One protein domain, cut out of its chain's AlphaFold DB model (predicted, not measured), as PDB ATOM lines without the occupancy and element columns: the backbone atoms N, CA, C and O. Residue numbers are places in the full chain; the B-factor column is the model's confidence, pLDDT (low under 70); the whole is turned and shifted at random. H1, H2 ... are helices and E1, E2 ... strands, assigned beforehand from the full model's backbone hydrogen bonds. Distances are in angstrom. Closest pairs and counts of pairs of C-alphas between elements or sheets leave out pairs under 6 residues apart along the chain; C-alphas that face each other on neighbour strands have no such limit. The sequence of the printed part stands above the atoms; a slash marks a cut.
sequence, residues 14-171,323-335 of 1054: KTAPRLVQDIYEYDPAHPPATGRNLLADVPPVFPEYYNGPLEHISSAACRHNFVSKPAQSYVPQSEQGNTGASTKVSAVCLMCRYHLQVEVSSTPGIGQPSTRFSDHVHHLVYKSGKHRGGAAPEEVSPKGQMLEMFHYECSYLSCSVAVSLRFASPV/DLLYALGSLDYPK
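What this domain is: This is residues 14 to 171 and 323 to 335 of the 1054 residues of the protein "USP domain-containing protein" of Aspergillus oryzae (strain ATCC 42149 / RIB 40) (UniProt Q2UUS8). Little here is regular structure: a strongly twisted, curled sheet with two short helices, H1 and H2, in its hollow, and long loops. The printed part has 171 residues, 58 in named elements, in the order H1 E1 E2 E3 E4 E5 E6 H2, class mixed. The antiparallel sheet runs E1 E2 E3 E6 E5 E4. The whole is compact, radius of gyration of the C-alphas 17.0 A, spanning 53 by 42 by 32 A.

How they stand to each other: Inner strands E3, residues 99 to 106, and E6, residues 161 to 168, are antiparallel, with N 101 and O 166 2.8 A apart, within hydrogen-bond range. H1, residues 16 to 25, touches H2, residues 323 to 327; their closest C-alphas, Pro 17 and Leu 325, are 6.5 A apart. In both, every O i to N i+4 pair is within range.

Where its parts are: H1 begins at C-alpha 16 (-24.859, 37.213, -12.960). E1 is residues 66 to 68, E2 87 to 93, E4 123 to 130 and E5 146 to 154, 27.4 A long. H2 ends at C-alpha 327 (-23.526, 37.788, -22.554).

The domain as a whole: Residues 172 to 322 are cut out, C-alphas 171 and 323 being 23.8 A apart. H1 to E1 is among the long links. Residues 43 to 56, 77 to 85 and 107 to 118 have pLDDT under 70.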
ATOM      1  N   LYS A  14     -21.859  34.969  -6.597       93.75
ATOM      2  CA  LYS A  14     -22.744  36.100  -6.910       93.75
ATOM      3  C   LYS A  14     -23.594  35.750  -8.124       93.75
ATOM      4  O   LYS A  14     -23.114  35.073  -9.030       93.75
ATOM      5  N   THR A  15     -24.837  36.206  -8.190       96.56
ATOM      6  CA  THR A  15     -25.650  36.043  -9.400       96.56
ATOM      7  C   THR A  15     -25.091  36.893 -10.542       96.56
ATOM      8  O   THR A  15     -24.454  37.925 -10.316       96.56
ATOM      9  N   ALA A  16     -25.321  36.474 -11.786       95.75
ATOM     10  CA  ALA A  16     -24.859  37.213 -12.960       95.75
ATOM     11  C   ALA A  16     -25.273  38.708 -12.960       95.75
ATOM     12  O   ALA A  16     -24.394  39.537 -13.202       95.75
ATOM     13  N   PRO A  17     -26.514  39.103 -12.592       96.56
ATOM     14  CA  PRO A  17     -26.868  40.516 -12.435       96.56
ATOM     15  C   PRO A  17     -26.034  41.268 -11.386       96.56
ATOM     16  O   PRO A  17     -25.625  42.400 -11.647       96.56
ATOM     17  N   ARG A  18     -25.717  40.644 -10.240       95.44
ATOM     18  CA  ARG A  18     -24.857  41.256  -9.207       95.44
ATOM     19  C   ARG A  18     -23.435  41.450  -9.719       95.44
ATOM     20  O   ARG A  18     -22.848  42.501  -9.489       95.44
ATOM     21  N   LEU A  19     -22.898  40.483 -10.466       96.38
ATOM     22  CA  LEU A  19     -21.574  40.627 -11.071       96.38
ATOM     23  C   LEU A  19     -21.527  41.803 -12.065       96.38
ATOM     24  O   LEU A  19     -20.515  42.497 -12.121       96.38
ATOM     25  N   VAL A  20     -22.611  42.081 -12.802       96.81
ATOM     26  CA  VAL A  20     -22.692  43.268 -13.680       96.81
ATOM     27  C   VAL A  20     -22.758  44.576 -12.881       96.81
ATOM     28  O   VAL A  20     -22.077  45.524 -13.266       96.81
ATOM     29  N   GLN A  21     -23.499  44.638 -11.764       94.50
ATOM     30  CA  GLN A  21     -23.436  45.793 -10.851       94.50
ATOM     31  C   GLN A  21     -22.007  46.007 -10.325       94.50
ATOM     32  O   GLN A  21     -21.445  47.085 -10.498       94.50
ATOM     33  N   ASP A  22     -21.375  44.966  -9.777       93.69
ATOM     34  CA  ASP A  22     -20.031  45.066  -9.195       93.69
ATOM     35  C   ASP A  22     -18.969  45.487 -10.220       93.69
ATOM     36  O   ASP A  22     -18.050  46.230  -9.885       93.69
ATOM     37  N   ILE A  23     -19.094  45.062 -11.482       96.19
ATOM     38  CA  ILE A  23     -18.232  45.518 -12.585       96.19
ATOM     39  C   ILE A  23     -18.322  47.040 -12.779       96.19
ATOM     40  O   ILE A  23     -17.310  47.674 -13.072       96.19
ATOM     41  N   TYR A  24     -19.505  47.634 -12.607       95.81
ATOM     42  CA  TYR A  24     -19.718  49.083 -12.706       95.81
ATOM     43  C   TYR A  24     -19.245  49.849 -11.458       95.81
ATOM     44  O   TYR A  24     -18.955  51.042 -11.556       95.81
ATOM     45  N   GLU A  25     -19.135  49.185 -10.307       92.12
ATOM     46  CA  GLU A  25     -18.704  49.779  -9.031       92.12
ATOM     47  C   GLU A  25     -17.214  49.555  -8.710       92.12
ATOM     48  O   GLU A  25     -16.662  50.213  -7.827       92.12
ATOM     49  N   TYR A  26     -16.540  48.651  -9.426       93.62
ATOM     50  CA  TYR A  26     -15.155  48.277  -9.151       93.62
ATOM     51  C   TYR A  26     -14.120  49.237  -9.762       93.62
ATOM     52  O   TYR A  26     -13.766  49.134 -10.939       93.62
ATOM     53  N   ASP A  27     -13.568  50.135  -8.942       92.19
ATOM     54  CA  ASP A  27     -12.431  50.990  -9.301       92.19
ATOM     55  C   ASP A  27     -11.121  50.531  -8.614       92.19
ATOM     56  O   ASP A  27     -10.928  50.793  -7.424       92.19
ATOM     57  N   PRO A  28     -10.182  49.877  -9.334       88.50
ATOM     58  CA  PRO A  28      -8.897  49.454  -8.767       88.50
ATOM     59  C   PRO A  28      -7.916  50.614  -8.505       88.50
ATOM     60  O   PRO A  28      -6.900  50.401  -7.839       88.50
ATOM     61  N   ALA A  29      -8.179  51.831  -9.004       89.06
ATOM     62  CA  ALA A  29      -7.375  53.011  -8.669       89.06
ATOM     63  C   ALA A  29      -7.743  53.590  -7.291       89.06
ATOM     64  O   ALA A  29      -6.880  54.148  -6.611       89.06
ATOM     65  N   HIS A  30      -8.997  53.409  -6.861       90.25
ATOM     66  CA  HIS A  30      -9.543  53.934  -5.607       90.25
ATOM     67  C   HIS A  30     -10.208  52.814  -4.783       90.25
ATOM     68  O   HIS A  30     -11.431  52.812  -4.605       90.25
ATOM     69  N   PRO A  31      -9.430  51.836  -4.274       84.94
ATOM     70  CA  PRO A  31      -9.970  50.793  -3.411       84.94
ATOM     71  C   PRO A  31     -10.581  51.393  -2.128       84.94
ATOM     72  O   PRO A  31     -10.126  52.442  -1.660       84.94
ATOM     73  N   PRO A  32     -11.594  50.741  -1.528       81.62
ATOM     74  CA  PRO A  32     -12.149  51.159  -0.242       81.62
ATOM     75  C   PRO A  32     -11.083  51.149   0.863       81.62
ATOM     76  O   PRO A  32     -10.118  50.386   0.797       81.62
ATOM     77  N   ALA A  33     -11.293  51.924   1.933       77.12
ATOM     78  CA  ALA A  33     -10.363  52.014   3.068       77.12
ATOM     79  C   ALA A  33     -10.071  50.663   3.766       77.12
ATOM     80  O   ALA A  33      -9.064  50.521   4.456       77.12
ATOM     81  N   THR A  34     -10.926  49.658   3.560       74.75
ATOM     82  CA  THR A  34     -10.741  48.267   4.013       74.75
ATOM     83  C   THR A  34      -9.711  47.470   3.198       74.75
ATOM     84  O   THR A  34      -9.366  46.358   3.587       74.75
ATOM     85  N   GLY A  35      -9.250  47.987   2.054       76.00
ATOM     86  CA  GLY A  35      -8.375  47.284   1.107       76.00
ATOM     87  C   GLY A  35      -9.064  46.185   0.282       76.00
ATOM     88  O   GLY A  35      -8.410  45.550  -0.541       76.00
ATOM     89  N   ARG A  36     -10.371  45.964   0.482       81.75
ATOM     90  CA  ARG A  36     -11.156  44.894  -0.150       81.75
ATOM     91  C   ARG A  36     -11.207  45.028  -1.676       81.75
ATOM     92  O   ARG A  36     -11.653  46.051  -2.199       81.75
ATOM     93  N   ASN A  37     -10.912  43.946  -2.393       87.81
ATOM     94  CA  ASN A  37     -11.237  43.810  -3.808       87.81
ATOM     95  C   ASN A  37     -12.708  43.370  -3.982       87.81
ATOM     96  O   ASN A  37     -13.057  42.230  -3.683       87.81
ATOM     97  N   LEU A  38     -13.582  44.251  -4.489       87.31
ATOM     98  CA  LEU A  38     -15.020  43.964  -4.653       87.31
ATOM     99  C   LEU A  38     -15.300  42.697  -5.486       87.31
ATOM    100  O   LEU A  38     -16.285  42.003  -5.228       87.31
ATOM    101  N   LEU A  39     -14.448  42.392  -6.470       91.38
ATOM    102  CA  LEU A  39     -14.628  41.290  -7.416       91.38
ATOM    103  C   LEU A  39     -14.091  39.943  -6.903       91.38
ATOM    104  O   LEU A  39     -14.684  38.910  -7.223       91.38
ATOM    105  N   ALA A  40     -13.013  39.942  -6.111       88.06
ATOM    106  CA  ALA A  40     -12.341  38.725  -5.631       88.06
ATOM    107  C   ALA A  40     -12.624  38.357  -4.157       88.06
ATOM    108  O   ALA A  40     -12.524  37.174  -3.798       88.06
ATOM    109  N   ASP A  41     -12.969  39.340  -3.315       82.25
ATOM    110  CA  ASP A  41     -13.006  39.182  -1.858       82.25
ATOM    111  C   ASP A  41     -14.418  39.115  -1.263       82.25
ATOM    112  O   ASP A  41     -15.360  39.824  -1.650       82.25
ATOM    113  N   VAL A  42     -14.515  38.280  -0.226       73.88
ATOM    114  CA  VAL A  42     -15.690  38.115   0.637       73.88
ATOM    115  C   VAL A  42     -16.143  39.484   1.170       73.88
ATOM    116  O   VAL A  42     -15.294  40.309   1.525       73.88
ATOM    117  N   PRO A  43     -17.456  39.764   1.235       68.00
ATOM    118  CA  PRO A  43     -17.963  40.923   1.961       68.00
ATOM    119  C   PRO A  43     -17.462  40.940   3.417       68.00
ATOM    120  O   PRO A  43     -17.516  39.900   4.082       68.00
ATOM    121  N   PRO A  44     -16.956  42.074   3.940       62.47
ATOM    122  CA  PRO A  44     -16.531  42.146   5.328       62.47
ATOM    123  C   PRO A  44     -17.761  42.065   6.233       62.47
ATOM    124  O   PRO A  44     -18.715  42.815   6.043       62.47
ATOM    125  N   VAL A  45     -17.728  41.190   7.239       60.53
ATOM    126  CA  VAL A  45     -18.736  41.203   8.307       60.53
ATOM    127  C   VAL A  45     -18.410  42.377   9.226       60.53
ATOM    128  O   VAL A  45     -17.421  42.342   9.958       60.53
ATOM    129  N   PHE A  46     -19.215  43.435   9.153       55.12
ATOM    130  CA  PHE A  46     -19.109  44.589  10.042       55.12
ATOM    131  C   PHE A  46     -19.890  44.298  11.335       55.12
ATOM    132  O   PHE A  46     -21.093  44.050  11.253       55.12
ATOM    133  N   PRO A  47     -19.250  44.318  12.522       52.09
ATOM    134  CA  PRO A  47     -19.953  44.140  13.792       52.09
ATOM    135  C   PRO A  47     -21.030  45.209  14.008       52.09
ATOM    136  O   PRO A  47     -20.868  46.348  13.575       52.09
ATOM    137  N   GLU A  48     -22.076  44.890  14.773       48.62
ATOM    138  CA  GLU A  48     -23.190  45.819  15.056       48.62
ATOM    139  C   GLU A  48     -22.756  47.098  15.802       48.62
ATOM    140  O   GLU A  48     -23.466  48.100  15.795       48.62
ATOM    141  N   TYR A  49     -21.557  47.089  16.392       44.72
ATOM    142  CA  TYR A  49     -20.923  48.228  17.067       44.72
ATOM    143  C   TYR A  49     -19.888  48.975  16.196       44.72
ATOM    144  O   TYR A  49     -19.134  49.808  16.707       44.72
ATOM    145  N   TYR A  50     -19.805  48.681  14.893       49.94
ATOM    146  CA  TYR A  50     -18.877  49.345  13.977       49.94
ATOM    147  C   TYR A  50     -19.330  50.777  13.652       49.94
ATOM    148  O   TYR A  50     -20.099  51.022  12.729       49.94
ATOM    149  N   ASN A  51     -18.788  51.742  14.395       49.38
ATOM    150  CA  ASN A  51     -19.023  53.178  14.196       49.38
ATOM    151  C   ASN A  51     -18.053  53.831  13.182       49.38
ATOM    152  O   ASN A  51     -17.866  55.048  13.199       49.38
ATOM    153  N   GLY A  52     -17.377  53.036  12.345       52.53
ATOM    154  CA  GLY A  52     -16.502  53.540  11.282       52.53
ATOM    155  C   GLY A  52     -17.257  53.794   9.968       52.53
ATOM    156  O   GLY A  52     -18.434  53.450   9.853       52.53
ATOM    157  N   PRO A  53     -16.601  54.368   8.945       50.94
ATOM    158  CA  PRO A  53     -17.201  54.515   7.622       50.94
ATOM    159  C   PRO A  53     -17.479  53.144   6.990       50.94
ATOM    160  O   PRO A  53     -16.554  52.369   6.753       50.94
ATOM    161  N   LEU A  54     -18.741  52.864   6.653       57.56
ATOM    162  CA  LEU A  54     -19.155  51.693   5.864       57.56
ATOM    163  C   LEU A  54     -18.790  51.867   4.371       57.56
ATOM    164  O   LEU A  54     -19.619  51.718   3.476       57.56
ATOM    165  N   GLU A  55     -17.534  52.221   4.085       65.25
ATOM    166  CA  GLU A  55     -17.012  52.325   2.720       65.25
ATOM    167  C   GLU A  55     -16.742  50.922   2.152       65.25
ATOM    168  O   GLU A  55     -15.613  50.436   2.104       65.25
ATOM    169  N   HIS A  56     -17.811  50.254   1.707       66.88
ATOM    170  CA  HIS A  56     -17.735  49.039   0.883       66.88
ATOM    171  C   HIS A  56     -17.103  49.318  -0.494       66.88
ATOM    172  O   HIS A  56     -16.508  48.427  -1.100       66.88
ATOM    173  N   ILE A  57     -17.231  50.567  -0.952       78.62
ATOM    174  CA  ILE A  57     -16.671  51.184  -2.157       78.62
ATOM    175  C   ILE A  57     -16.112  52.544  -1.704       78.62
ATOM    176  O   ILE A  57     -16.724  53.190  -0.852       78.62
ATOM    177  N   SER A  58     -14.967  52.988  -2.234       83.62
ATOM    178  CA  SER A  58     -14.414  54.306  -1.879       83.62
ATOM    179  C   SER A  58     -15.333  55.440  -2.339       83.62
ATOM    180  O   SER A  58     -15.852  55.414  -3.455       83.62
ATOM    181  N   SER A  59     -15.456  56.497  -1.536       84.44
ATOM    182  CA  SER A  59     -16.108  57.749  -1.945       84.44
ATOM    183  C   SER A  59     -15.424  58.454  -3.135       84.44
ATOM    184  O   SER A  59     -16.054  59.287  -3.787       84.44
ATOM    185  N   ALA A  60     -14.177  58.090  -3.466       88.56
ATOM    186  CA  ALA A  60     -13.458  58.539  -4.663       88.56
ATOM    187  C   ALA A  60     -13.589  57.592  -5.879       88.56
ATOM    188  O   ALA A  60     -13.127  57.938  -6.966       88.56
ATOM    189  N   ALA A  61     -14.205  56.413  -5.722       90.69
ATOM    190  CA  ALA A  61     -14.291  55.412  -6.783       90.69
ATOM    191  C   ALA A  61     -15.154  55.873  -7.965       90.69
ATOM    192  O   ALA A  61     -16.284  56.350  -7.817       90.69
ATOM    193  N   CYS A  62     -14.642  55.658  -9.174       93.94
ATOM    194  CA  CYS A  62     -15.387  55.888 -10.396       93.94
ATOM    195  C   CYS A  62     -16.494  54.837 -10.578       93.94
ATOM    196  O   CYS A  62     -16.234  53.730 -11.046       93.94
ATOM    197  N   ARG A  63     -17.752  55.229 -10.337       92.94
ATOM    198  CA  ARG A  63     -18.925  54.510 -10.870       92.94
ATOM    199  C   ARG A  63     -18.869  54.555 -12.400       92.94
ATOM    200  O   ARG A  63     -19.071  55.612 -13.004       92.94
ATOM    201  N   HIS A  64     -18.515  53.438 -13.028       95.12
ATOM    202  CA  HIS A  64     -18.085  53.422 -14.425       95.12
ATOM    203  C   HIS A  64     -19.235  53.666 -15.401       95.12
ATOM    204  O   HIS A  64     -20.210  52.927 -15.444       95.12
ATOM    205  N   ASN A  65     -19.077  54.649 -16.285       95.31
ATOM    206  CA  ASN A  65     -19.969  54.829 -17.429       95.31
ATOM    207  C   ASN A  65     -19.407  54.075 -18.646       95.31
ATOM    208  O   ASN A  65     -18.799  54.684 -19.531       95.31
ATOM    209  N   PHE A  66     -19.526  52.742 -18.640       96.94
ATOM    210  CA  PHE A  66     -19.007  51.886 -19.711       96.94
ATOM    211  C   PHE A  66     -19.847  51.965 -20.994       96.94
ATOM    212  O   PHE A  66     -21.035  51.625 -21.000       96.94
ATOM    213  N   VAL A  67     -19.186  52.318 -22.100       95.00
ATOM    214  CA  VAL A  67     -19.741  52.263 -23.463       95.00
ATOM    215  C   VAL A  67     -18.973  51.283 -24.349       95.00
ATOM    216  O   VAL A  67     -17.791  51.014 -24.121       95.00
ATOM    217  N   SER A  68     -19.666  50.724 -25.340       93.81
ATOM    218  CA  SER A  68     -19.172  49.609 -26.156       93.81
ATOM    219  C   SER A  68     -17.991  49.996 -27.050       93.81
ATOM    220  O   SER A  68     -17.996  51.059 -27.670       93.81
ATOM    221  N   LYS A  69     -17.013  49.090 -27.168       93.50
ATOM    222  CA  LYS A  69     -15.958  49.097 -28.192       93.50
ATOM    223  C   LYS A  69     -16.332  48.074 -29.278       93.50
ATOM    224  O   LYS A  69     -15.832  46.947 -29.237       93.50
ATOM    225  N   PRO A  70     -17.224  48.397 -30.238       89.69
ATOM    226  CA  PRO A  70     -17.826  47.402 -31.135       89.69
ATOM    227  C   PRO A  70     -16.796  46.651 -31.988       89.69
ATOM    228  O   PRO A  70     -16.967  45.464 -32.244       89.69
ATOM    229  N   ALA A  71     -15.683  47.293 -32.357       89.50
ATOM    230  CA  ALA A  71     -14.595  46.655 -33.099       89.50
ATOM    231  C   ALA A  71     -13.858  45.548 -32.311       89.50
ATOM    232  O   ALA A  71     -13.181  44.712 -32.908       89.50
ATOM    233  N   GLN A  72     -14.000  45.524 -30.982       92.19
ATOM    234  CA  GLN A  72     -13.388  44.554 -30.067       92.19
ATOM    235  C   GLN A  72     -14.421  43.630 -29.394       92.19
ATOM    236  O   GLN A  72     -14.045  42.785 -28.576       92.19
ATOM    237  N   SER A  73     -15.710  43.792 -29.698       91.56
ATOM    238  CA  SER A  73     -16.811  43.011 -29.128       91.56
ATOM    239  C   SER A  73     -17.320  41.967 -30.122       91.56
ATOM    240  O   SER A  73     -17.354  42.192 -31.328       91.56
ATOM    241  N   TYR A  74     -17.756  40.825 -29.604       89.44
ATOM    242  CA  TYR A  74     -18.492  39.802 -30.333       89.44
ATOM    243  C   TYR A  74     -19.620  39.275 -29.444       89.44
ATOM    244  O   TYR A  74     -19.403  38.481 -28.525       89.44
ATOM    245  N   VAL A  75     -20.831  39.745 -29.731       82.12
ATOM    246  CA  VAL A  75     -22.072  39.278 -29.113       82.12
ATOM    247  C   VAL A  75     -22.894  38.610 -30.219       82.12
ATOM    248  O   VAL A  75     -23.271  39.299 -31.170       82.12
ATOM    249  N   PRO A  76     -23.119  37.282 -30.173       71.75
ATOM    250  CA  PRO A  76     -23.872  36.590 -31.213       71.75
ATOM    251  C   PRO A  76     -25.341  37.033 -31.200       71.75
ATOM    252  O   PRO A  76     -25.922  37.251 -30.139       71.75
ATOM    253  N   GLN A  77     -25.945  37.163 -32.382       62.12
ATOM    254  CA  GLN A  77     -27.358  37.525 -32.518       62.12
ATOM    255  C   GLN A  77     -28.260  36.296 -32.351       62.12
ATOM    256  O   GLN A  77     -27.923  35.206 -32.811       62.12
ATOM    257  N   SER A  78     -29.433  36.497 -31.744       54.31
ATOM    258  CA  SER A  78     -30.318  35.432 -31.239       54.31
ATOM    259  C   SER A  78     -30.808  34.390 -32.260       54.31
ATOM    260  O   SER A  78     -31.317  33.352 -31.847       54.31
ATOM    261  N   GLU A  79     -30.688  34.644 -33.565       43.50
ATOM    262  CA  GLU A  79     -31.127  33.723 -34.628       43.50
ATOM    263  C   GLU A  79     -29.990  32.864 -35.214       43.50
ATOM    264  O   GLU A  79     -30.246  31.918 -35.960       43.50
ATOM    265  N   GLN A  80     -28.725  33.142 -34.872       44.81
ATOM    266  CA  GLN A  80     -27.589  32.319 -35.298       44.81
ATOM    267  C   GLN A  80     -27.306  31.250 -34.234       44.81
ATOM    268  O   GLN A  80     -26.820  31.544 -33.145       44.81
ATOM    269  N   GLY A  81     -27.666  30.001 -34.551       42.12
ATOM    270  CA  GLY A  81     -27.727  28.889 -33.595       42.12
ATOM    271  C   GLY A  81     -26.426  28.591 -32.833       42.12
ATOM    272  O   GLY A  81     -25.332  28.918 -33.291       42.12
ATOM    273  N   ASN A  82     -26.575  27.928 -31.675       47.69
ATOM    274  CA  ASN A  82     -25.539  27.635 -30.668       47.69
ATOM    275  C   ASN A  82     -24.267  26.957 -31.229       47.69
ATOM    276  O   ASN A  82     -24.041  25.757 -31.080       47.69
ATOM    277  N   THR A  83     -23.377  27.760 -31.804       46.31
ATOM    278  CA  THR A  83     -21.955  27.440 -31.924       46.31
ATOM    279  C   THR A  83     -21.267  27.773 -30.597       46.31
ATOM    280  O   THR A  83     -21.606  28.754 -29.933       46.31
ATOM    281  N   GLY A  84     -20.290  26.965 -30.180       52.00
ATOM    282  CA  GLY A  84     -19.595  27.116 -28.890       52.00
ATOM    283  C   GLY A  84     -18.596  28.284 -28.800       52.00
ATOM    284  O   GLY A  84     -17.737  28.271 -27.926       52.00
ATOM    285  N   ALA A  85     -18.648  29.262 -29.711       60.28
ATOM    286  CA  ALA A  85     -17.698  30.377 -29.773       60.28
ATOM    287  C   ALA A  85     -17.984  31.421 -28.677       60.28
ATOM    288  O   ALA A  85     -19.105  31.927 -28.622       60.28
ATOM    289  N   SER A  86     -17.001  31.742 -27.824       74.69
ATOM    290  CA  SER A  86     -17.165  32.600 -26.635       74.69
ATOM    291  C   SER A  86     -17.814  33.957 -26.937       74.69
ATOM    292  O   SER A  86     -17.578  34.569 -27.979       74.69
ATOM    293  N   THR A  87     -18.660  34.436 -26.019       87.94
ATOM    294  CA  THR A  87     -19.188  35.808 -26.072       87.94
ATOM    295  C   THR A  87     -18.119  36.748 -25.535       87.94
ATOM    296  O   THR A  87     -17.580  36.475 -24.465       87.94
ATOM    297  N   LYS A  88     -17.846  37.867 -26.207       92.69
ATOM    298  CA  LYS A  88     -16.909  38.891 -25.730       92.69
ATOM    299  C   LYS A  88     -17.544  40.278 -25.767       92.69
ATOM    300  O   LYS A  88     -17.872  40.778 -26.838       92.69
ATOM    301  N   VAL A  89     -17.647  40.931 -24.615       95.19
ATOM    302  CA  VAL A  89     -18.053  42.336 -24.497       95.19
ATOM    303  C   VAL A  89     -16.829  43.156 -24.113       95.19
ATOM    304  O   VAL A  89     -16.239  42.945 -23.056       95.19
ATOM    305  N   SER A  90     -16.439  44.090 -24.974       96.06
ATOM    306  CA  SER A  90     -15.339  45.027 -24.745       96.06
ATOM    307  C   SER A  90     -15.895  46.442 -24.609       96.06
ATOM    308  O   SER A  90     -16.709  46.869 -25.428       96.06
ATOM    309  N   ALA A  91     -15.455  47.185 -23.596       97.00
ATOM    310  CA  ALA A  91     -15.996  48.500 -23.259       97.00
ATOM    311  C   ALA A  91     -14.937  49.445 -22.674       97.00
ATOM    312  O   ALA A  91     -13.835  49.027 -22.311       97.00
ATOM    313  N   VAL A  92     -15.269  50.730 -22.585       97.12
ATOM    314  CA  VAL A  92     -14.415  51.786 -22.016       97.12
ATOM    315  C   VAL A  92     -15.252  52.758 -21.187       97.12
ATOM    316  O   VAL A  92     -16.372  53.104 -21.567       97.12
ATOM    317  N   CYS A  93     -14.739  53.171 -20.032       96.94
ATOM    318  CA  CYS A  93     -15.427  54.092 -19.136       96.94
ATOM    319  C   CYS A  93     -15.261  55.546 -19.604       96.94
ATOM    320  O   CYS A  93     -14.143  56.060 -19.668       96.94
ATOM    321  N   LEU A  94     -16.367  56.253 -19.858       94.31
ATOM    322  CA  LEU A  94     -16.342  57.666 -20.273       94.31
ATOM    323  C   LEU A  94     -15.874  58.650 -19.186       94.31
ATOM    324  O   LEU A  94     -15.687  59.827 -19.489       94.31
ATOM    325  N   MET A  95     -15.675  58.192 -17.945       93.50
ATOM    326  CA  MET A  95     -15.225  59.019 -16.818       93.50
ATOM    327  C   MET A  95     -13.731  58.807 -16.525       93.50
ATOM    328  O   MET A  95     -12.919  59.690 -16.794       93.50
ATOM    329  N   CYS A  96     -13.338  57.629 -16.035       94.62
ATOM    330  CA  CYS A  96     -11.949  57.335 -15.657       94.62
ATOM    331  C   CYS A  96     -11.097  56.704 -16.772       94.62
ATOM    332  O   CYS A  96      -9.910  56.476 -16.555       94.62
ATOM    333  N   ARG A  97     -11.674  56.414 -17.952       96.06
ATOM    334  CA  ARG A  97     -10.995  55.797 -19.114       96.06
ATOM    335  C   ARG A  97     -10.462  54.373 -18.898       96.06
ATOM    336  O   ARG A  97      -9.728  53.871 -19.741       96.06
ATOM    337  N   TYR A  98     -10.855  53.686 -17.824       96.94
ATOM    338  CA  TYR A  98     -10.591  52.250 -17.690       96.94
ATOM    339  C   TYR A  98     -11.259  51.455 -18.817       96.94
ATOM    340  O   TYR A  98     -12.397  51.737 -19.208       96.94
ATOM    341  N   HIS A  99     -10.562  50.433 -19.310       97.25
ATOM    342  CA  HIS A  99     -11.073  49.502 -20.310       97.25
ATOM    343  C   HIS A  99     -11.507  48.200 -19.638       97.25
ATOM    344  O   HIS A  99     -10.788  47.648 -18.806       97.25
ATOM    345  N   LEU A 100     -12.664  47.697 -20.053       97.81
ATOM    346  CA  LEU A 100     -13.250  46.434 -19.620       97.81
ATOM    347  C   LEU A 100     -13.256  45.449 -20.795       97.81
ATOM    348  O   LEU A 100     -13.607  45.811 -21.921       97.81
ATOM    349  N   GLN A 101     -12.924  44.192 -20.522       96.69
ATOM    350  CA  GLN A 101     -13.279  43.039 -21.344       96.69
ATOM    351  C   GLN A 101     -13.970  42.010 -20.446       96.69
ATOM    352  O   GLN A 101     -13.444  41.642 -19.399       96.69
ATOM    353  N   VAL A 102     -15.120  41.514 -20.888       96.94
ATOM    354  CA  VAL A 102     -15.820  40.366 -20.305       96.94
ATOM    355  C   VAL A 102     -15.914  39.290 -21.371       96.94
ATOM    356  O   VAL A 102     -16.413  39.549 -22.465       96.94
ATOM    357  N   GLU A 103     -15.422  38.095 -21.067       94.62
ATOM    358  CA  GLU A 103     -15.498  36.937 -21.950       94.62
ATOM    359  C   GLU A 103     -16.223  35.779 -21.259       94.62
ATOM    360  O   GLU A 103     -15.869  35.384 -20.148       94.62
ATOM    361  N   VAL A 104     -17.254  35.249 -21.918       92.44
ATOM    362  CA  VAL A 104     -18.117  34.179 -21.405       92.44
ATOM    363  C   VAL A 104     -17.989  32.967 -22.315       92.44
ATOM    364  O   VAL A 104     -18.258  33.034 -23.518       92.44
ATOM    365  N   SER A 105     -17.586  31.845 -21.731       89.00
ATOM    366  CA  SER A 105     -17.375  30.575 -22.423       89.00
ATOM    367  C   SER A 105     -18.217  29.466 -21.794       89.00
ATOM    368  O   SER A 105     -18.589  29.536 -20.624       89.00
ATOM    369  N   SER A 106     -18.532  28.442 -22.583       80.38
ATOM    370  CA  SER A 106     -19.129  27.198 -22.100       80.38
ATOM    371  C   SER A 106     -18.499  26.045 -22.867       80.38
ATOM    372  O   SER A 106     -18.642  25.946 -24.086       80.38
ATOM    373  N   THR A 107     -17.768  25.192 -22.155       66.56
ATOM    374  CA  THR A 107     -17.198  23.961 -22.709       66.56
ATOM    375  C   THR A 107     -18.162  22.809 -22.425       66.56
ATOM    376  O   THR A 107     -18.319  22.446 -21.257       66.56
ATOM    377  N   PRO A 108     -18.854  22.236 -23.425       58.91
ATOM    378  CA  PRO A 108     -19.728  21.090 -23.190       58.91
ATOM    379  C   PRO A 108     -18.914  19.853 -22.794       58.91
ATOM    380  O   PRO A 108     -17.835  19.604 -23.337       58.91
ATOM    381  N   GLY A 109     -19.461  19.039 -21.889       55.59
ATOM    382  CA  GLY A 109     -18.990  17.669 -21.696       55.59
ATOM    383  C   GLY A 109     -19.242  16.821 -22.948       55.59
ATOM    384  O   GLY A 109     -20.147  17.109 -23.736       55.59
ATOM    385  N   ILE A 110     -18.460  15.754 -23.141       44.09
ATOM    386  CA  ILE A 110     -18.629  14.847 -24.288       44.09
ATOM    387  C   ILE A 110     -20.048  14.255 -24.257       44.09
ATOM    388  O   ILE A 110     -20.380  13.478 -23.367       44.09
ATOM    389  N   GLY A 111     -20.876  14.626 -25.239       45.19
ATOM    390  CA  GLY A 111     -22.265  14.171 -25.367       45.19
ATOM    391  C   GLY A 111     -23.339  15.092 -24.769       45.19
ATOM    392  O   GLY A 111     -24.513  14.744 -24.852       45.19
ATOM    393  N   GLN A 112     -22.987  16.257 -24.210       50.75
ATOM    394  CA  GLN A 112     -23.959  17.252 -23.727       50.75
ATOM    395  C   GLN A 112     -24.115  18.440 -24.699       50.75
ATOM    396  O   GLN A 112     -23.132  18.856 -25.318       50.75
ATOM    397  N   PRO A 113     -25.323  19.021 -24.842       47.84
ATOM    398  CA  PRO A 113     -25.531  20.221 -25.650       47.84
ATOM    399  C   PRO A 113     -24.931  21.460 -24.968       47.84
ATOM    400  O   PRO A 113     -25.188  21.722 -23.796       47.84
ATOM    401  N   SER A 114     -24.164  22.264 -25.707       49.75
ATOM    402  CA  SER A 114     -23.650  23.551 -25.224       49.75
ATOM    403  C   SER A 114     -24.718  24.644 -25.325       49.75
ATOM    404  O   SER A 114     -24.923  25.212 -26.402       49.75
ATOM    405  N   THR A 115     -25.372  24.974 -24.211       55.94
ATOM    406  CA  THR A 115     -26.313  26.101 -24.120       55.94
ATOM    407  C   THR A 115     -25.834  27.125 -23.088       55.94
ATOM    408  O   THR A 115     -25.796  26.844 -21.894       55.94
ATOM    409  N   ARG A 116     -25.461  28.330 -23.548       57.09
ATOM    410  CA  ARG A 116     -25.089  29.465 -22.671       57.09
ATOM    411  C   ARG A 116     -26.282  30.002 -21.877       57.09
ATOM    412  O   ARG A 116     -26.154  30.336 -20.702       57.09
ATOM    413  N   PHE A 117     -27.437  30.056 -22.532       62.75
ATOM    414  CA  PHE A 117     -28.724  30.252 -21.876       62.75
ATOM    415  C   PHE A 117     -29.081  28.969 -21.126       62.75
ATOM    416  O   PHE A 117     -28.965  27.874 -21.683       62.75
ATOM    417  N   SER A 118     -29.482  29.114 -19.868       65.25
ATOM    418  CA  SER A 118     -29.887  28.012 -19.002       65.25
ATOM    419  C   SER A 118     -31.264  28.293 -18.404       65.25
ATOM    420  O   SER A 118     -31.819  29.375 -18.585       65.25
ATOM    421  N   ASP A 119     -31.814  27.311 -17.701       75.81
ATOM    422  CA  ASP A 119     -33.084  27.404 -16.972       75.81
ATOM    423  C   ASP A 119     -32.989  28.226 -15.671       75.81
ATOM    424  O   ASP A 119     -34.008  28.563 -15.069       75.81
ATOM    425  N   HIS A 120     -31.771  28.575 -15.250       87.06
ATOM    426  CA  HIS A 120     -31.461  29.295 -14.019       87.06
ATOM    427  C   HIS A 120     -30.614  30.552 -14.269       87.06
ATOM    428  O   HIS A 120     -29.852  30.644 -15.234       87.06
ATOM    429  N   VAL A 121     -30.692  31.509 -13.340       92.94
ATOM    430  CA  VAL A 121     -29.746  32.632 -13.274       92.94
ATOM    431  C   VAL A 121     -28.403  32.095 -12.780       92.94
ATOM    432  O   VAL A 121     -28.322  31.546 -11.681       92.94
ATOM    433  N   HIS A 122     -27.342  32.255 -13.574       93.31
ATOM    434  CA  HIS A 122     -26.004  31.777 -13.208       93.31
ATOM    435  C   HIS A 122     -25.540  32.379 -11.878       93.31
ATOM    436  O   HIS A 122     -25.523  33.601 -11.713       93.31
ATOM    437  N   HIS A 123     -25.126  31.517 -10.948       95.25
ATOM    438  CA  HIS A 123     -24.504  31.895  -9.680       95.25
ATOM    439  C   HIS A 123     -23.002  31.596  -9.771       95.25
ATOM    440  O   HIS A 123     -22.578  30.442  -9.772       95.25
ATOM    441  N   LEU A 124     -22.209  32.649  -9.937       95.19
ATOM    442  CA  LEU A 124     -20.811  32.632 -10.348       95.19
ATOM    443  C   LEU A 124     -19.892  32.722  -9.124       95.19
ATOM    444  O   LEU A 124     -19.954  33.685  -8.363       95.19
ATOM    445  N   VAL A 125     -19.022  31.729  -8.938       94.50
ATOM    446  CA  VAL A 125     -18.065  31.654  -7.822       94.50
ATOM    447  C   VAL A 125     -16.665  31.983  -8.324       94.50
ATOM    448  O   VAL A 125     -16.199  31.379  -9.292       94.50
ATOM    449  N   TYR A 126     -15.981  32.915  -7.656       92.94
ATOM    450  CA  TYR A 126     -14.607  33.298  -7.989       92.94
ATOM    451  C   TYR A 126     -13.636  32.129  -7.777       92.94
ATOM    452  O   TYR A 126     -13.613  31.517  -6.705       92.94
ATOM    453  N   LYS A 127     -12.819  31.830  -8.792       91.31
ATOM    454  CA  LYS A 127     -11.842  30.730  -8.776       91.31
ATOM    455  C   LYS A 127     -10.396  31.215  -8.735       91.31
ATOM    456  O   LYS A 127      -9.611  30.683  -7.954       91.31
ATOM    457  N   SER A 128     -10.024  32.192  -9.562       90.62
ATOM    458  CA  SER A 128      -8.639  32.677  -9.649       90.62
ATOM    459  C   SER A 128      -8.530  34.032 -10.348       90.62
ATOM    460  O   SER A 128      -9.424  34.449 -11.083       90.62
ATOM    461  N   GLY A 129      -7.396  34.709 -10.179       88.69
ATOM    462  CA  GLY A 129      -7.155  35.995 -10.817       88.69
ATOM    463  C   GLY A 129      -5.735  36.514 -10.630       88.69
ATOM    464  O   GLY A 129      -4.923  35.916  -9.922       88.69
ATOM    465  N   LYS A 130      -5.459  37.643 -11.279       91.00
ATOM    466  CA  LYS A 130      -4.294  38.502 -11.042       91.00
ATOM    467  C   LYS A 130      -4.831  39.907 -10.811       91.00
ATOM    468  O   LYS A 130      -5.487  40.445 -11.696       91.00
ATOM    469  N   HIS A 131      -4.591  40.468  -9.640       88.88
ATOM    470  CA  HIS A 131      -5.088  41.780  -9.237       88.88
ATOM    471  C   HIS A 131      -4.177  42.345  -8.149       88.88
ATOM    472  O   HIS A 131      -3.458  41.583  -7.490       88.88
ATOM    473  N   ARG A 132      -4.228  43.657  -7.916       81.62
ATOM    474  CA  ARG A 132      -3.593  44.293  -6.761       81.62
ATOM    475  C   ARG A 132      -4.023  43.594  -5.468       81.62
ATOM    476  O   ARG A 132      -5.188  43.230  -5.295       81.62
ATOM    477  N   GLY A 133      -3.056  43.343  -4.585       74.56
ATOM    478  CA  GLY A 133      -3.252  42.586  -3.340       74.56
ATOM    479  C   GLY A 133      -3.459  41.071  -3.508       74.56
ATOM    480  O   GLY A 133      -3.585  40.368  -2.509       74.56
ATOM    481  N   GLY A 134      -3.488  40.546  -4.738       77.06
ATOM    482  CA  GLY A 134      -3.599  39.112  -5.002       77.06
ATOM    483  C   GLY A 134      -2.302  38.336  -4.736       77.06
ATOM    484  O   GLY A 134      -1.219  38.899  -4.605       77.06
ATOM    485  N   ALA A 135      -2.401  37.003  -4.711       74.88
ATOM    486  CA  ALA A 135      -1.249  36.108  -4.527       74.88
ATOM    487  C   ALA A 135      -0.344  35.972  -5.774       74.88
ATOM    488  O   ALA A 135       0.717  35.354  -5.707       74.88
ATOM    489  N   ALA A 136      -0.767  36.521  -6.916       79.94
ATOM    490  CA  ALA A 136       0.008  36.595  -8.152       79.94
ATOM    491  C   ALA A 136       0.539  38.029  -8.352       79.94
ATOM    492  O   ALA A 136      -0.150  38.973  -7.970       79.94
ATOM    493  N   PRO A 137       1.726  38.218  -8.964       80.88
ATOM    494  CA  PRO A 137       2.277  39.551  -9.208       80.88
ATOM    495  C   PRO A 137       1.380  40.386 -10.135       80.88
ATOM    496  O   PRO A 137       0.733  39.839 -11.034       80.88
ATOM    497  N   GLU A 138       1.380  41.710  -9.935       83.88
ATOM    498  CA  GLU A 138       0.667  42.667 -10.793       83.88
ATOM    499  C   GLU A 138       1.131  42.525 -12.257       83.88
ATOM    500  O   GLU A 138       2.329  42.458 -12.539       83.88
ATOM    501  N   GLU A 139       0.186  42.459 -13.201       89.31
ATOM    502  CA  GLU A 139       0.490  42.333 -14.629       89.31
ATOM    503  C   GLU A 139       0.459  43.715 -15.298       89.31
ATOM    504  O   GLU A 139      -0.445  44.515 -15.063       89.31
ATOM    505  N   VAL A 140       1.447  44.000 -16.151       90.62
ATOM    506  CA  VAL A 140       1.569  45.281 -16.863       90.62
ATOM    507  C   VAL A 140       1.628  45.021 -18.365       90.62
ATOM    508  O   VAL A 140       2.375  44.159 -18.829       90.62
ATOM    509  N   SER A 141       0.833  45.756 -19.146       89.50
ATOM    510  CA  SER A 141       0.809  45.617 -20.605       89.50
ATOM    511  C   SER A 141       2.116  46.125 -21.239       89.50
ATOM    512  O   SER A 141       2.754  47.028 -20.691       89.50
ATOM    513  N   PRO A 142       2.493  45.670 -22.453       85.88
ATOM    514  CA  PRO A 142       3.630  46.227 -23.201       85.88
ATOM    515  C   PRO A 142       3.523  47.730 -23.535       85.88
ATOM    516  O   PRO A 142       4.451  48.305 -24.098       85.88
ATOM    517  N   LYS A 143       2.386  48.370 -23.224       87.62
ATOM    518  CA  LYS A 143       2.137  49.811 -23.361       87.62
ATOM    519  C   LYS A 143       2.076  50.549 -22.012       87.62
ATOM    520  O   LYS A 143       1.824  51.752 -22.005       87.62
ATOM    521  N   GLY A 144       2.352  49.863 -20.900       87.19
ATOM    522  CA  GLY A 144       2.438  50.443 -19.556       87.19
ATOM    523  C   GLY A 144       1.114  50.530 -18.794       87.19
ATOM    524  O   GLY A 144       1.045  51.254 -17.807       87.19
ATOM    525  N   GLN A 145       0.063  49.829 -19.233       92.38
ATOM    526  CA  GLN A 145      -1.206  49.776 -18.497       92.38
ATOM    527  C   GLN A 145      -1.137  48.724 -17.392       92.38
ATOM    528  O   GLN A 145      -0.677  47.613 -17.654       92.38
ATOM    529  N   MET A 146      -1.676  49.024 -16.212       93.31
ATOM    530  CA  MET A 146      -1.948  48.003 -15.199       93.31
ATOM    531  C   MET A 146      -3.088  47.105 -15.687       93.31
ATOM    532  O   MET A 146      -4.087  47.607 -16.211       93.31
ATOM    533  N   LEU A 147      -2.936  45.791 -15.531       94.31
ATOM    534  CA  LEU A 147      -3.890  44.776 -15.965       94.31
ATOM    535  C   LEU A 147      -4.355  43.942 -14.773       94.31
ATOM    536  O   LEU A 147      -3.538  43.354 -14.065       94.31
ATOM    537  N   GLU A 148      -5.669  43.824 -14.618       95.44
ATOM    538  CA  GLU A 148      -6.283  42.918 -13.651       95.44
ATOM    539  C   GLU A 148      -7.222  41.936 -14.344       95.44
ATOM    540  O   GLU A 148      -7.871  42.276 -15.335       95.44
ATOM    541  N   MET A 149      -7.269  40.699 -13.855       95.25
ATOM    542  CA  MET A 149      -8.017  39.593 -14.449       95.25
ATOM    543  C   MET A 149      -8.659  38.722 -13.369       95.25
ATOM    544  O   MET A 149      -7.986  38.337 -12.415       95.25
ATOM    545  N   PHE A 150      -9.926  38.352 -13.556       95.38
ATOM    546  CA  PHE A 150     -10.732  37.589 -12.599       95.38
ATOM    547  C   PHE A 150     -11.485  36.467 -13.321       95.38
ATOM    548  O   PHE A 150     -12.064  36.701 -14.379       95.38
ATOM    549  N   HIS A 151     -11.502  35.260 -12.754       95.12
ATOM    550  CA  HIS A 151     -12.137  34.079 -13.343       95.12
ATOM    551  C   HIS A 151     -13.196  33.505 -12.405       95.12
ATOM    552  O   HIS A 151     -12.933  33.292 -11.218       95.12
ATOM    553  N   TYR A 152     -14.366  33.208 -12.962       95.12
ATOM    554  CA  TYR A 152     -15.515  32.647 -12.257       95.12
ATOM    555  C   TYR A 152     -16.049  31.424 -12.995       95.12
ATOM    556  O   TYR A 152     -15.989  31.351 -14.221       95.12
ATOM    557  N   GLU A 153     -16.645  30.504 -12.246       93.81
ATOM    558  CA  GLU A 153     -17.388  29.357 -12.775       93.81
ATOM    559  C   GLU A 153     -18.772  29.314 -12.122       93.81
ATOM    560  O   GLU A 153     -18.919  29.682 -10.952       93.81
ATOM    561  N   CYS A 154     -19.790  28.865 -12.858       93.06
ATOM    562  CA  CYS A 154     -21.129  28.681 -12.304       93.06
ATOM    563  C   CYS A 154     -21.144  27.561 -11.241       93.06
ATOM    564  O   CYS A 154     -20.514  26.518 -11.407       93.06
ATOM    565  N   SER A 155     -21.871  27.753 -10.135       92.81
ATOM    566  CA  SER A 155     -21.972  26.770  -9.042       92.81
ATOM    567  C   SER A 155     -22.958  25.630  -9.308       92.81
ATOM    568  O   SER A 155     -23.110  24.736  -8.473       92.81
ATOM    569  N   TYR A 156     -23.690  25.668 -10.421       89.19
ATOM    570  CA  TYR A 156     -24.593  24.596 -10.822       89.19
ATOM    571  C   TYR A 156     -23.776  23.480 -11.479       89.19
ATOM    572  O   TYR A 156     -23.169  23.694 -12.521       89.19
ATOM    573  N   LEU A 157     -23.784  22.273 -10.902       84.50
ATOM    574  CA  LEU A 157     -22.988  21.129 -11.388       84.50
ATOM    575  C   LEU A 157     -23.335  20.686 -12.825       84.50
ATOM    576  O   LEU A 157     -22.547  19.997 -13.466       84.50
ATOM    577  N   SER A 158     -24.510  21.072 -13.326       83.25
ATOM    578  CA  SER A 158     -24.971  20.871 -14.705       83.25
ATOM    579  C   SER A 158     -24.526  21.970 -15.681       83.25
ATOM    580  O   SER A 158     -24.761  21.838 -16.880       83.25
ATOM    581  N   CYS A 159     -23.912  23.053 -15.199       85.38
ATOM    582  CA  CYS A 159     -23.622  24.253 -15.974       85.38
ATOM    583  C   CYS A 159     -22.114  24.475 -16.138       85.38
ATOM    584  O   CYS A 159     -21.402  24.756 -15.178       85.38
ATOM    585  N   SER A 160     -21.620  24.410 -17.377       85.94
ATOM    586  CA  SER A 160     -20.202  24.620 -17.702       85.94
ATOM    587  C   SER A 160     -19.847  26.067 -18.071       85.94
ATOM    588  O   SER A 160     -18.860  26.299 -18.769       85.94
ATOM    589  N   VAL A 161     -20.658  27.046 -17.653       89.56
ATOM    590  CA  VAL A 161     -20.387  28.466 -17.918       89.56
ATOM    591  C   VAL A 161     -19.239  28.967 -17.042       89.56
ATOM    592  O   VAL A 161     -19.301  28.917 -15.810       89.56
ATOM    593  N   ALA A 162     -18.215  29.497 -17.708       92.31
ATOM    594  CA  ALA A 162     -17.069  30.161 -17.107       92.31
ATOM    595  C   ALA A 162     -16.926  31.586 -17.663       92.31
ATOM    596  O   ALA A 162     -17.115  31.827 -18.861       92.31
ATOM    597  N   VAL A 163     -16.577  32.524 -16.784       95.00
ATOM    598  CA  VAL A 163     -16.499  33.963 -17.068       95.00
ATOM    599  C   VAL A 163     -15.099  34.467 -16.741       95.00
ATOM    600  O   VAL A 163     -14.612  34.259 -15.630       95.00
ATOM    601  N   SER A 164     -14.468  35.157 -17.688       96.38
ATOM    602  CA  SER A 164     -13.221  35.894 -17.488       96.38
ATOM    603  C   SER A 164     -13.497  37.393 -17.598       96.38
ATOM    604  O   SER A 164     -13.994  37.871 -18.618       96.38
ATOM    605  N   LEU A 165     -13.189  38.137 -16.538       97.06
ATOM    606  CA  LEU A 165     -13.185  39.597 -16.524       97.06
ATOM    607  C   LEU A 165     -11.745  40.082 -16.657       97.06
ATOM    608  O   LEU A 165     -10.846  39.527 -16.026       97.06
ATOM    609  N   ARG A 166     -11.534  41.157 -17.413       96.06
ATOM    610  CA  ARG A 166     -10.256  41.860 -17.514       96.06
ATOM    611  C   ARG A 166     -10.481  43.364 -17.452       96.06
ATOM    612  O   ARG A 166     -11.186  43.917 -18.294       96.06
ATOM    613  N   PHE A 167      -9.833  44.013 -16.495       96.62
ATOM    614  CA  PHE A 167      -9.732  45.465 -16.400       96.62
ATOM    615  C   PHE A 167      -8.337  45.899 -16.860       96.62
ATOM    616  O   PHE A 167      -7.342  45.223 -16.591       96.62
ATOM    617  N   ALA A 168      -8.257  47.029 -17.555       95.94
ATOM    618  CA  ALA A 168      -6.998  47.668 -17.915       95.94
ATOM    619  C   ALA A 168      -7.064  49.169 -17.621       95.94
ATOM    620  O   ALA A 168      -8.056  49.824 -17.955       95.94
ATOM    621  N   SER A 169      -6.002  49.710 -17.020       96.25
ATOM    622  CA  SER A 169      -5.876  51.154 -16.799       96.25
ATOM    623  C   SER A 169      -5.805  51.922 -18.133       96.25
ATOM    624  O   SER A 169      -5.522  51.317 -19.177       96.25
ATOM    625  N   PRO A 170      -6.007  53.251 -18.124       96.56
ATOM    626  CA  PRO A 170      -5.912  54.062 -19.334       96.56
ATOM    627  C   PRO A 170      -4.546  53.933 -20.034       96.56
ATOM    628  O   PRO A 170      -3.495  53.902 -19.388       96.56
ATOM    629  N   VAL A 171      -4.567  53.877 -21.364       95.88
ATOM    630  CA  VAL A 171      -3.417  53.903 -22.283       95.88
ATOM    631  C   VAL A 171      -2.730  55.275 -22.265       95.88
ATOM    632  O   VAL A 171      -1.500  55.381 -22.365       95.88
ATOM    633  N   ASP A 323     -25.768  44.441 -22.802       92.50
ATOM    634  CA  ASP A 323     -24.866  43.561 -23.565       92.50
ATOM    635  C   ASP A 323     -24.145  42.565 -22.631       92.50
ATOM    636  O   ASP A 323     -23.976  41.396 -22.974       92.50
ATOM    637  N   LEU A 324     -23.766  43.007 -21.425       94.75
ATOM    638  CA  LEU A 324     -23.155  42.192 -20.369       94.75
ATOM    639  C   LEU A 324     -24.153  41.213 -19.748       94.75
ATOM    640  O   LEU A 324     -23.845  40.027 -19.634       94.75
ATOM    641  N   LEU A 325     -25.354  41.682 -19.394       93.50
ATOM    642  CA  LEU A 325     -26.427  40.812 -18.908       93.50
ATOM    643  C   LEU A 325     -26.784  39.735 -19.945       93.50
ATOM    644  O   LEU A 325     -26.895  38.563 -19.597       93.50
ATOM    645  N   TYR A 326     -26.891  40.094 -21.228       91.19
ATOM    646  CA  TYR A 326     -27.125  39.143 -22.318       91.19
ATOM    647  C   TYR A 326     -25.961  38.159 -22.492       91.19
ATOM    648  O   TYR A 326     -26.186  36.952 -22.600       91.19
ATOM    649  N   ALA A 327     -24.712  38.638 -22.458       90.12
ATOM    650  CA  ALA A 327     -23.526  37.788 -22.554       90.12
ATOM    651  C   ALA A 327     -23.443  36.747 -21.427       90.12
ATOM    652  O   ALA A 327     -22.993  35.627 -21.670       90.12
ATOM    653  N   LEU A 328     -23.911  37.107 -20.229       91.44
ATOM    654  CA  LEU A 328     -24.019  36.240 -19.054       91.44
ATOM    655  C   LEU A 328     -25.329  35.430 -19.000       91.44
ATOM    656  O   LEU A 328     -25.599  34.795 -17.986       91.44
ATOM    657  N   GLY A 329     -26.150  35.431 -20.057       88.44
ATOM    658  CA  GLY A 329     -27.403  34.667 -20.110       88.44
ATOM    659  C   GLY A 329     -28.474  35.142 -19.119       88.44
ATOM    660  O   GLY A 329     -29.360  34.371 -18.763       88.44
ATOM    661  N   SER A 330     -28.384  36.390 -18.658       91.38
ATOM    662  CA  SER A 330     -29.195  36.973 -17.588       91.38
ATOM    663  C   SER A 330     -29.746  38.355 -17.964       91.38
ATOM    664  O   SER A 330     -29.718  39.263 -17.140       91.38
ATOM    665  N   LEU A 331     -30.209  38.548 -19.205       90.56
ATOM    666  CA  LEU A 331     -30.934  39.765 -19.602       90.56
ATOM    667  C   LEU A 331     -32.348  39.762 -19.002       90.56
ATOM    668  O   LEU A 331     -32.706  40.656 -18.241       90.56
ATOM    669  N   ASP A 332     -33.093  38.693 -19.270       89.50
ATOM    670  CA  ASP A 332     -34.496  38.511 -18.888       89.50
ATOM    671  C   ASP A 332     -34.643  37.736 -17.562       89.50
ATOM    672  O   ASP A 332     -35.476  36.840 -17.427       89.50
ATOM    673  N   TYR A 333     -33.795  38.043 -16.571       92.25
ATOM    674  CA  TYR A 333     -33.899  37.413 -15.250       92.25
ATOM    675  C   TYR A 333     -35.214  37.794 -14.549       92.25
ATOM    676  O   TYR A 333     -35.702  38.912 -14.737       92.25
ATOM    677  N   PRO A 334     -35.786  36.917 -13.699       92.62
ATOM    678  CA  PRO A 334     -37.017  37.231 -12.982       92.62
ATOM    679  C   PRO A 334     -36.850  38.461 -12.082       92.62
ATOM    680  O   PRO A 334     -36.043  38.457 -11.148       92.62
ATOM    681  N   LYS A 335     -37.637  39.505 -12.353       93.56
ATOM    682  CA  LYS A 335     -37.694  40.751 -11.574       93.56
ATOM    683  C   LYS A 335     -38.963  40.819 -10.727       93.56
ATOM    684  O   LYS A 335     -40.005  40.294 -11.115       93.56
TER     685      LYS A 335